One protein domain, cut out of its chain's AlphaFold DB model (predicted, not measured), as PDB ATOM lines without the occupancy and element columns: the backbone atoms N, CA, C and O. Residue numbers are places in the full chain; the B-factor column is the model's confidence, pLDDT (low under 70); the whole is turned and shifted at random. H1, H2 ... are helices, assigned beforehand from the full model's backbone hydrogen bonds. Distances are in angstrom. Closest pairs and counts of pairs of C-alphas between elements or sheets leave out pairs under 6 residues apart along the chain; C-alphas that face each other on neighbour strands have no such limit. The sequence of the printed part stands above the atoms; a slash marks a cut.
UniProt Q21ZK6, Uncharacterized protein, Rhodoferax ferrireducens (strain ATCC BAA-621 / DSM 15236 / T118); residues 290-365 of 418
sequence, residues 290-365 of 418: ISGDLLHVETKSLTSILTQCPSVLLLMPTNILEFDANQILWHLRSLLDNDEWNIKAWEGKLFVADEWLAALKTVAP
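Overview. This is residues 290 to 365 of the 418 residues of an uncharacterized protein of Rhodoferax ferrireducens (strain ATCC BAA-621 / DSM 15236 / T118) (UniProt Q21ZK6). Two long helices, H4 and H1, run the same way, staggered so that H1's last part lies beside H4's first part; together they make the long axis. H3 packs on H1, and little H2 packs on H4. The 76 printed residues hold four named helices, in order H1 to H4, and no named strand: all helix. The whole is compact, radius of gyration of the C-alphas 12.4 A, yet elongated, 46 by 24 by 17 A.

Arrangement. Begin at H4, residues 345 to 363: its residues 346 to 351 touch H1, residues 292 to 308, at a shallow tilt of 20 degrees, closest C-alphas Glu 347 and Ile 305, 6.6 A. H2, residues 310 to 313, touches H4, closest C-alphas Ser 311 and Asp 354, 5.2 A. H1 and H2 only just touch, with 3 pairs of C-alphas within 8 A, and only at the corner; their closest C-alphas, Leu 306 and Leu 313, are 6.1 A apart. H3, residues 325 to 335, touches residues 295 to 302 of H1 at a steep tilt of 45 degrees, the same way, closest C-alphas Ala 325 and Thr 299, 4.3 A. In H3 and H4 every O i to N i+4 pair is within hydrogen-bond range, in H1 12 of 13; H2 is too short for one.

Along the chain. Find C-alpha 292 at (16.477, 89.839, 33.677); H1 runs 24.9 A from there. H3 spans 15.1 A and H2 4.8 A. H4 runs 27.4 A to C-alpha 363 at (-20.631, 67.654, 34.178).

Size, cuts and confidence. The farthest C-alphas, Gly 292 and Pro 365, are 46.2 A apart. The printed part has no cut; the link H2 to H3 is long, 11 residues. Look for pLDDT under 70 in 31 residues, among them 332 to 342 and 352 to 365.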
ATOM      1  N   ILE A 290       8.664  92.171  35.669       75.50
ATOM      2  CA  ILE A 290       9.656  91.109  35.804       75.50
ATOM      3  C   ILE A 290      10.684  91.285  34.680       75.50
ATOM      4  O   ILE A 290      10.316  91.335  33.506       75.50
ATOM      5  N   SER A 291      11.967  91.376  35.017       77.94
ATOM      6  CA  SER A 291      13.060  91.546  34.052       77.94
ATOM      7  C   SER A 291      14.260  90.660  34.391       77.94
ATOM      8  O   SER A 291      14.314  90.067  35.467       77.94
ATOM      9  N   GLY A 292      15.221  90.567  33.466       78.50
ATOM     10  CA  GLY A 292      16.477  89.839  33.677       78.50
ATOM     11  C   GLY A 292      16.284  88.341  33.930       78.50
ATOM     12  O   GLY A 292      15.376  87.719  33.378       78.50
ATOM     13  N   ASP A 293      17.123  87.763  34.787       74.94
ATOM     14  CA  ASP A 293      17.093  86.327  35.096       74.94
ATOM     15  C   ASP A 293      15.795  85.894  35.773       74.94
ATOM     16  O   ASP A 293      15.288  84.802  35.514       74.94
ATOM     17  N   LEU A 294      15.198  86.773  36.580       75.75
ATOM     18  CA  LEU A 294      13.904  86.499  37.185       75.75
ATOM     19  C   LEU A 294      12.816  86.320  36.125       75.75
ATOM     20  O   LEU A 294      11.972  85.441  36.272       75.75
ATOM     21  N   LEU A 295      12.849  87.096  35.034       81.44
ATOM     22  CA  LEU A 295      11.914  86.904  33.924       81.44
ATOM     23  C   LEU A 295      12.055  85.499  33.355       81.44
ATOM     24  O   LEU A 295      11.048  84.836  33.125       81.44
ATOM     25  N   HIS A 296      13.282  85.012  33.184       81.25
ATOM     26  CA  HIS A 296      13.513  83.658  32.696       81.25
ATOM     27  C   HIS A 296      13.020  82.585  33.683       81.25
ATOM     28  O   HIS A 296      12.325  81.651  33.274       81.25
ATOM     29  N   VAL A 297      13.325  82.736  34.977       85.50
ATOM     30  CA  VAL A 297      12.893  81.815  36.043       85.50
ATOM     31  C   VAL A 297      11.369  81.755  36.139       85.50
ATOM     32  O   VAL A 297      10.801  80.663  36.097       85.50
ATOM     33  N   GLU A 298      10.702  82.905  36.201       84.31
ATOM     34  CA  GLU A 298       9.243  82.986  36.292       84.31
ATOM     35  C   GLU A 298       8.572  82.515  35.003       84.31
ATOM     36  O   GLU A 298       7.560  81.821  35.061       84.31
ATOM     37  N   THR A 299       9.161  82.791  33.832       88.25
ATOM     38  CA  THR A 299       8.659  82.257  32.555       88.25
ATOM     39  C   THR A 299       8.705  80.736  32.586       88.25
ATOM     40  O   THR A 299       7.712  80.078  32.298       88.25
ATOM     41  N   LYS A 300       9.837  80.152  32.997       89.81
ATOM     42  CA  LYS A 300       9.980  78.699  33.106       89.81
ATOM     43  C   LYS A 300       9.003  78.110  34.126       89.81
ATOM     44  O   LYS A 300       8.400  77.078  33.841       89.81
ATOM     45  N   SER A 301       8.836  78.763  35.274       90.12
ATOM     46  CA  SER A 301       7.906  78.354  36.331       90.12
ATOM     47  C   SER A 301       6.457  78.364  35.835       90.12
ATOM     48  O   SER A 301       5.807  77.318  35.804       90.12
ATOM     49  N   LEU A 302       5.974  79.507  35.338       89.75
ATOM     50  CA  LEU A 302       4.608  79.670  34.838       89.75
ATOM     51  C   LEU A 302       4.321  78.755  33.648       89.75
ATOM     52  O   LEU A 302       3.277  78.109  33.622       89.75
ATOM     53  N   THR A 303       5.254  78.624  32.701       93.06
ATOM     54  CA  THR A 303       5.135  77.680  31.580       93.06
ATOM     55  C   THR A 303       5.072  76.234  32.077       93.06
ATOM     56  O   THR A 303       4.244  75.452  31.610       93.06
ATOM     57  N   SER A 304       5.886  75.861  33.069       92.88
ATOM     58  CA  SER A 304       5.846  74.528  33.682       92.88
ATOM     59  C   SER A 304       4.540  74.260  34.436       92.88
ATOM     60  O   SER A 304       4.069  73.126  34.460       92.88
ATOM     61  N   ILE A 305       3.938  75.267  35.066       88.56
ATOM     62  CA  ILE A 305       2.641  75.125  35.742       88.56
ATOM     63  C   ILE A 305       1.518  75.030  34.704       88.56
ATOM     64  O   ILE A 305       0.644  74.171  34.806       88.56
ATOM     65  N   LEU A 306       1.564  75.855  33.655       89.25
ATOM     66  CA  LEU A 306       0.584  75.845  32.570       89.25
ATOM     67  C   LEU A 306       0.554  74.516  31.812       89.25
ATOM     68  O   LEU A 306      -0.526  74.050  31.458       89.25
ATOM     69  N   THR A 307       1.704  73.870  31.599       91.06
ATOM     70  CA  THR A 307       1.739  72.529  30.985       91.06
ATOM     71  C   THR A 307       1.103  71.456  31.871       91.06
ATOM     72  O   THR A 307       0.541  70.494  31.348       91.06
ATOM     73  N   GLN A 308       1.124  71.639  33.194       90.56
ATOM     74  CA  GLN A 308       0.423  70.779  34.153       90.56
ATOM     75  C   GLN A 308      -1.075  71.105  34.277       90.56
ATOM     76  O   GLN A 308      -1.818  70.298  34.830       90.56
ATOM     77  N   CYS A 309      -1.525  72.241  33.733       82.06
ATOM     78  CA  CYS A 309      -2.913  72.710  33.762       82.06
ATOM     79  C   CYS A 309      -3.538  72.701  32.347       82.06
ATOM     80  O   CYS A 309      -3.803  73.763  31.768       82.06
ATOM     81  N   PRO A 310      -3.774  71.521  31.739       84.06
ATOM     82  CA  PRO A 310      -4.174  71.406  30.335       84.06
ATOM     83  C   PRO A 310      -5.542  72.029  30.022       84.06
ATOM     84  O   PRO A 310      -5.771  72.491  28.905       84.06
ATOM     85  N   SER A 311      -6.472  72.049  30.974       69.75
ATOM     86  CA  SER A 311      -7.792  72.665  30.810       69.75
ATOM     87  C   SER A 311      -7.695  74.187  30.779       69.75
ATOM     88  O   SER A 311      -8.404  74.818  29.995       69.75
ATOM     89  N   VAL A 312      -6.800  74.769  31.584       70.00
ATOM     90  CA  VAL A 312      -6.485  76.205  31.529       70.00
ATOM     91  C   VAL A 312      -5.760  76.542  30.230       70.00
ATOM     92  O   VAL A 312      -6.136  77.499  29.557       70.00
ATOM     93  N   LEU A 313      -4.786  75.722  29.824       79.38
ATOM     94  CA  LEU A 313      -4.018  75.921  28.594       79.38
ATOM     95  C   LEU A 313      -4.913  75.990  27.343       79.38
ATOM     96  O   LEU A 313      -4.660  76.787  26.446       79.38
ATOM     97  N   LEU A 314      -6.009  75.221  27.308       74.75
ATOM     98  CA  LEU A 314      -6.998  75.254  26.220       74.75
ATOM     99  C   LEU A 314      -7.762  76.586  26.092       74.75
ATOM    100  O   LEU A 314      -8.355  76.838  25.040       74.75
ATOM    101  N   LEU A 315      -7.794  77.408  27.145       64.81
ATOM    102  CA  LEU A 315      -8.415  78.737  27.126       64.81
ATOM    103  C   LEU A 315      -7.445  79.838  26.681       64.81
ATOM    104  O   LEU A 315      -7.887  80.929  26.325       64.81
ATOM    105  N   MET A 316      -6.146  79.554  26.707       74.62
ATOM    106  CA  MET A 316      -5.085  80.511  26.413       74.62
ATOM    107  C   MET A 316      -4.798  80.598  24.901       74.62
ATOM    108  O   MET A 316      -5.218  79.726  24.130       74.62
ATOM    109  N   PRO A 317      -4.086  81.644  24.437       78.19
ATOM    110  CA  PRO A 317      -3.558  81.693  23.074       78.19
ATOM    111  C   PRO A 317      -2.711  80.458  22.740       78.19
ATOM    112  O   PRO A 317      -2.018  79.913  23.595       78.19
ATOM    113  N   THR A 318      -2.719  80.033  21.477       81.00
ATOM    114  CA  THR A 318      -2.026  78.808  21.034       81.00
ATOM    115  C   THR A 318      -0.510  78.846  21.226       81.00
ATOM    116  O   THR A 318       0.108  77.792  21.324       81.00
ATOM    117  N   ASN A 319       0.078  80.038  21.293       88.38
ATOM    118  CA  ASN A 319       1.504  80.281  21.495       88.38
ATOM    119  C   ASN A 319       1.840  80.789  22.910       88.38
ATOM    120  O   ASN A 319       2.928  81.303  23.126       88.38
ATOM    121  N   ILE A 320       0.939  80.638  23.892       88.75
ATOM    122  CA  ILE A 320       1.155  81.125  25.271       88.75
ATOM    123  C   ILE A 320       2.436  80.580  25.923       88.75
ATOM    124  O   ILE A 320       3.019  81.245  26.766       88.75
ATOM    125  N   LEU A 321       2.892  79.386  25.530       90.69
ATOM    126  CA  LEU A 321       4.116  78.770  26.060       90.69
ATOM    127  C   LEU A 321       5.403  79.388  25.484       90.69
ATOM    128  O   LEU A 321       6.487  79.106  25.987       90.69
ATOM    129  N   GLU A 322       5.287  80.197  24.428       90.06
ATOM    130  CA  GLU A 322       6.388  80.959  23.821       90.06
ATOM    131  C   GLU A 322       6.504  82.370  24.418       90.06
ATOM    132  O   GLU A 322       7.464  83.082  24.134       90.06
ATOM    133  N   PHE A 323       5.520  82.787  25.219       89.06
ATOM    134  CA  PHE A 323       5.479  84.108  25.835       89.06
ATOM    135  C   PHE A 323       6.354  84.183  27.080       89.06
ATOM    136  O   PHE A 323       6.577  83.191  27.775       89.06
ATOM    137  N   ASP A 324       6.821  85.393  27.377       87.25
ATOM    138  CA  ASP A 324       7.508  85.670  28.633       87.25
ATOM    139  C   ASP A 324       6.522  85.754  29.815       87.25
ATOM    140  O   ASP A 324       5.301  85.832  29.644       87.25
ATOM    141  N   ALA A 325       7.041  85.743  31.045       84.75
ATOM    142  CA  ALA A 325       6.217  85.768  32.251       84.75
ATOM    143  C   ALA A 325       5.273  86.978  32.312       84.75
ATOM    144  O   ALA A 325       4.143  86.833  32.772       84.75
ATOM    145  N   ASN A 326       5.689  88.161  31.845       81.81
ATOM    146  CA  ASN A 326       4.839  89.353  31.890       81.81
ATOM    147  C   ASN A 326       3.638  89.198  30.950       81.81
ATOM    148  O   ASN A 326       2.502  89.490  31.334       81.81
ATOM    149  N   GLN A 327       3.877  88.695  29.739       84.56
ATOM    150  CA  GLN A 327       2.840  88.391  28.757       84.56
ATOM    151  C   GLN A 327       1.914  87.270  29.242       84.56
ATOM    152  O   GLN A 327       0.691  87.397  29.145       84.56
ATOM    153  N   ILE A 328       2.474  86.202  29.821       84.62
ATOM    154  CA  ILE A 328       1.692  85.123  30.433       84.62
ATOM    155  C   ILE A 328       0.787  85.699  31.523       84.62
ATOM    156  O   ILE A 328      -0.428  85.536  31.446       84.62
ATOM    157  N   LEU A 329       1.338  86.430  32.494       79.44
ATOM    158  CA  LEU A 329       0.577  87.026  33.596       79.44
ATOM    159  C   LEU A 329      -0.508  87.986  33.102       79.44
ATOM    160  O   LEU A 329      -1.597  88.013  33.667       79.44
ATOM    161  N   TRP A 330      -0.259  88.743  32.033       77.62
ATOM    162  CA  TRP A 330      -1.282  89.579  31.405       77.62
ATOM    163  C   TRP A 330      -2.461  88.750  30.870       77.62
ATOM    164  O   TRP A 330      -3.627  89.067  31.134       77.62
ATOM    165  N   HIS A 331      -2.180  87.644  30.178       75.75
ATOM    166  CA  HIS A 331      -3.212  86.717  29.714       75.75
ATOM    167  C   HIS A 331      -3.951  86.038  30.870       75.75
ATOM    168  O   HIS A 331      -5.178  85.958  30.851       75.75
ATOM    169  N   LEU A 332      -3.224  85.606  31.900       67.94
ATOM    170  CA  LEU A 332      -3.812  85.020  33.099       67.94
ATOM    171  C   LEU A 332      -4.755  86.001  33.796       67.94
ATOM    172  O   LEU A 332      -5.881  85.631  34.127       67.94
ATOM    173  N   ARG A 333      -4.346  87.266  33.940       65.00
ATOM    174  CA  ARG A 333      -5.190  88.315  34.520       65.00
ATOM    175  C   ARG A 333      -6.455  88.521  33.698       65.00
ATOM    176  O   ARG A 333      -7.549  88.349  34.220       65.00
ATOM    177  N   SER A 334      -6.299  88.772  32.399       59.75
ATOM    178  CA  SER A 334      -7.425  89.058  31.497       59.75
ATOM    179  C   SER A 334      -8.459  87.929  31.394       59.75
ATOM    180  O   SER A 334      -9.643  88.203  31.174       59.75
ATOM    181  N   LEU A 335      -8.038  86.668  31.543       58.09
ATOM    182  CA  LEU A 335      -8.901  85.499  31.350       58.09
ATOM    183  C   LEU A 335      -9.389  84.859  32.655       58.09
ATOM    184  O   LEU A 335     -10.487  84.296  32.666       58.09
ATOM    185  N   LEU A 336      -8.594  84.910  33.727       59.66
ATOM    186  CA  LEU A 336      -8.864  84.173  34.964       59.66
ATOM    187  C   LEU A 336      -9.127  85.087  36.164       59.66
ATOM    188  O   LEU A 336     -10.114  84.870  36.867       59.66
ATOM    189  N   ASP A 337      -8.269  86.080  36.412       57.06
ATOM    190  CA  ASP A 337      -8.391  86.980  37.568       57.06
ATOM    191  C   ASP A 337      -7.682  88.323  37.331       57.06
ATOM    192  O   ASP A 337      -6.473  88.448  37.534       57.06
ATOM    193  N   ASN A 338      -8.449  89.339  36.919       53.50
ATOM    194  CA  ASN A 338      -7.935  90.680  36.613       53.50
ATOM    195  C   ASN A 338      -7.256  91.363  37.811       53.50
ATOM    196  O   ASN A 338      -6.457  92.276  37.607       53.50
ATOM    197  N   ASP A 339      -7.574  90.937  39.035       55.00
ATOM    198  CA  ASP A 339      -7.153  91.610  40.262       55.00
ATOM    199  C   ASP A 339      -5.949  90.918  40.934       55.00
ATOM    200  O   ASP A 339      -5.522  91.345  42.008       55.00
ATOM    201  N   GLU A 340      -5.382  89.861  40.335       61.06
ATOM    202  CA  GLU A 340      -4.235  89.149  40.905       61.06
ATOM    203  C   GLU A 340      -2.885  89.673  40.405       61.06
ATOM    204  O   GLU A 340      -2.467  89.474  39.256       61.06
ATOM    205  N   TRP A 341      -2.157  90.290  41.327       64.75
ATOM    206  CA  TRP A 341      -0.865  90.925  41.086       64.75
ATOM    207  C   TRP A 341       0.291  90.229  41.802       64.75
ATOM    208  O   TRP A 341       1.442  90.430  41.422       64.75
ATOM    209  N   ASN A 342       0.003  89.347  42.761       66.75
ATOM    210  CA  ASN A 342       0.992  88.467  43.360       66.75
ATOM    211  C   ASN A 342       1.329  87.332  42.384       66.75
ATOM    212  O   ASN A 342       0.523  86.440  42.118       66.75
ATOM    213  N   ILE A 343       2.555  87.351  41.870       71.31
ATOM    214  CA  ILE A 343       3.050  86.362  40.905       71.31
ATOM    215  C   ILE A 343       2.993  84.947  41.499       71.31
ATOM    216  O   ILE A 343       2.484  84.029  40.859       71.31
ATOM    217  N   LYS A 344       3.398  84.786  42.764       69.50
ATOM    218  CA  LYS A 344       3.394  83.492  43.469       69.50
ATOM    219  C   LYS A 344       1.985  82.951  43.692       69.50
ATOM    220  O   LYS A 344       1.807  81.749  43.873       69.50
ATOM    221  N   ALA A 345       0.972  83.820  43.651       65.00
ATOM    222  CA  ALA A 345      -0.401  83.381  43.801       65.00
ATOM    223  C   ALA A 345      -0.939  82.637  42.567       65.00
ATOM    224  O   ALA A 345      -1.903  81.869  42.660       65.00
ATOM    225  N   TRP A 346      -0.316  82.826  41.404       70.81
ATOM    226  CA  TRP A 346      -0.782  82.207  40.169       70.81
ATOM    227  C   TRP A 346      -0.628  80.692  40.157       70.81
ATOM    228  O   TRP A 346      -1.505  80.028  39.617       70.81
ATOM    229  N   GLU A 347       0.388  80.126  40.812       75.62
ATOM    230  CA  GLU A 347       0.570  78.671  40.879       75.62
ATOM    231  C   GLU A 347      -0.677  77.973  41.440       75.62
ATOM    232  O   GLU A 347      -1.322  77.176  40.756       75.62
ATOM    233  N   GLY A 348      -1.082  78.343  42.658       64.69
ATOM    234  CA  GLY A 348      -2.258  77.763  43.302       64.69
ATOM    235  C   GLY A 348      -3.553  78.038  42.534       64.69
ATOM    236  O   GLY A 348      -4.414  77.163  42.427       64.69
ATOM    237  N   LYS A 349      -3.693  79.237  41.956       66.25
ATOM    238  CA  LYS A 349      -4.885  79.606  41.178       66.25
ATOM    239  C   LYS A 349      -5.017  78.814  39.885       66.25
ATOM    240  O   LYS A 349      -6.136  78.452  39.528       66.25
ATOM    241  N   LEU A 350      -3.911  78.542  39.198       70.12
ATOM    242  CA  LEU A 350      -3.908  77.794  37.943       70.12
ATOM    243  C   LEU A 350      -4.354  76.348  38.154       70.12
ATOM    244  O   LEU A 350      -5.253  75.898  37.447       70.12
ATOM    245  N   PHE A 351      -3.828  75.658  39.170       71.12
ATOM    246  CA  PHE A 351      -4.257  74.291  39.487       71.12
ATOM    247  C   PHE A 351      -5.743  74.219  39.851       71.12
ATOM    248  O   PHE A 351      -6.476  73.374  39.342       71.12
ATOM    249  N   VAL A 352      -6.218  75.154  40.676       63.50
ATOM    250  CA  VAL A 352      -7.637  75.233  41.054       63.50
ATOM    251  C   VAL A 352      -8.528  75.519  39.842       63.50
ATOM    252  O   VAL A 352      -9.595  74.918  39.693       63.50
ATOM    253  N   ALA A 353      -8.105  76.435  38.969       64.19
ATOM    254  CA  ALA A 353      -8.807  76.722  37.727       64.19
ATOM    255  C   ALA A 353      -8.857  75.482  36.821       64.19
ATOM    256  O   ALA A 353      -9.897  75.213  36.218       64.19
ATOM    257  N   ASP A 354      -7.782  74.696  36.761       69.69
ATOM    258  CA  ASP A 354      -7.728  73.469  35.971       69.69
ATOM    259  C   ASP A 354      -8.690  72.396  36.484       69.69
ATOM    260  O   ASP A 354      -9.511  71.886  35.718       69.69
ATOM    261  N   GLU A 355      -8.670  72.120  37.792       63.41
ATOM    262  CA  GLU A 355      -9.588  71.175  38.434       63.41
ATOM    263  C   GLU A 355     -11.051  71.568  38.210       63.41
ATOM    264  O   GLU A 355     -11.904  70.723  37.908       63.41
ATOM    265  N   TRP A 356     -11.340  72.866  38.309       62.28
ATOM    266  CA  TRP A 356     -12.657  73.416  38.031       62.28
ATOM    267  C   TRP A 356     -13.090  73.171  36.587       62.28
ATOM    268  O   TRP A 356     -14.188  72.661  36.344       62.28
ATOM    269  N   LEU A 357     -12.238  73.505  35.618       63.84
ATOM    270  CA  LEU A 357     -12.532  73.347  34.195       63.84
ATOM    271  C   LEU A 357     -12.665  71.868  33.805       63.84
ATOM    272  O   LEU A 357     -13.573  71.509  33.050       63.84
ATOM    273  N   ALA A 358     -11.837  70.989  34.371       67.06
ATOM    274  CA  ALA A 358     -11.933  69.544  34.187       67.06
ATOM    275  C   ALA A 358     -13.243  68.980  34.771       67.06
ATOM    276  O   ALA A 358     -13.936  68.173  34.131       67.06
ATOM    277  N   ALA A 359     -13.635  69.438  35.964       61.47
ATOM    278  CA  ALA A 359     -14.906  69.075  36.577       61.47
ATOM    279  C   ALA A 359     -16.086  69.579  35.739       61.47
ATOM    280  O   ALA A 359     -16.997  68.796  35.461       61.47
ATOM    281  N   LEU A 360     -16.039  70.830  35.267       59.97
ATOM    282  CA  LEU A 360     -17.034  71.406  34.365       59.97
ATOM    283  C   LEU A 360     -17.155  70.607  33.069       59.97
ATOM    284  O   LEU A 360     -18.265  70.251  32.697       59.97
ATOM    285  N   LYS A 361     -16.047  70.238  32.420       63.03
ATOM    286  CA  LYS A 361     -16.059  69.408  31.202       63.03
ATOM    287  C   LYS A 361     -16.742  68.054  31.420       63.03
ATOM    288  O   LYS A 361     -17.385  67.534  30.514       63.03
ATOM    289  N   THR A 362     -16.629  67.499  32.626       63.06
ATOM    290  CA  THR A 362     -17.244  66.216  32.998       63.06
ATOM    291  C   THR A 362     -18.757  66.327  33.226       63.06
ATOM    292  O   THR A 362     -19.494  65.378  32.963       63.06
ATOM    293  N   VAL A 363     -19.230  67.462  33.750       55.84
ATOM    294  CA  VAL A 363     -20.631  67.654  34.178       55.84
ATOM    295  C   VAL A 363     -21.467  68.511  33.227       55.84
ATOM    296  O   VAL A 363     -22.698  68.419  33.279       55.84
ATOM    297  N   ALA A 364     -20.820  69.312  32.376       52.41
ATOM    298  CA  ALA A 364     -21.410  69.949  31.205       52.41
ATOM    299  C   ALA A 364     -22.078  68.871  30.340       52.41
ATOM    300  O   ALA A 364     -21.625  67.724  30.367       52.41
ATOM    301  N   PRO A 365     -23.171  69.172  29.617       45.53
ATOM    302  CA  PRO A 365     -24.009  68.158  28.984       45.53
ATOM    303  C   PRO A 365     -23.253  67.386  27.890       45.53
ATOM    304  O   PRO A 365     -23.355  67.661  26.701       45.53
TER     305      PRO A 365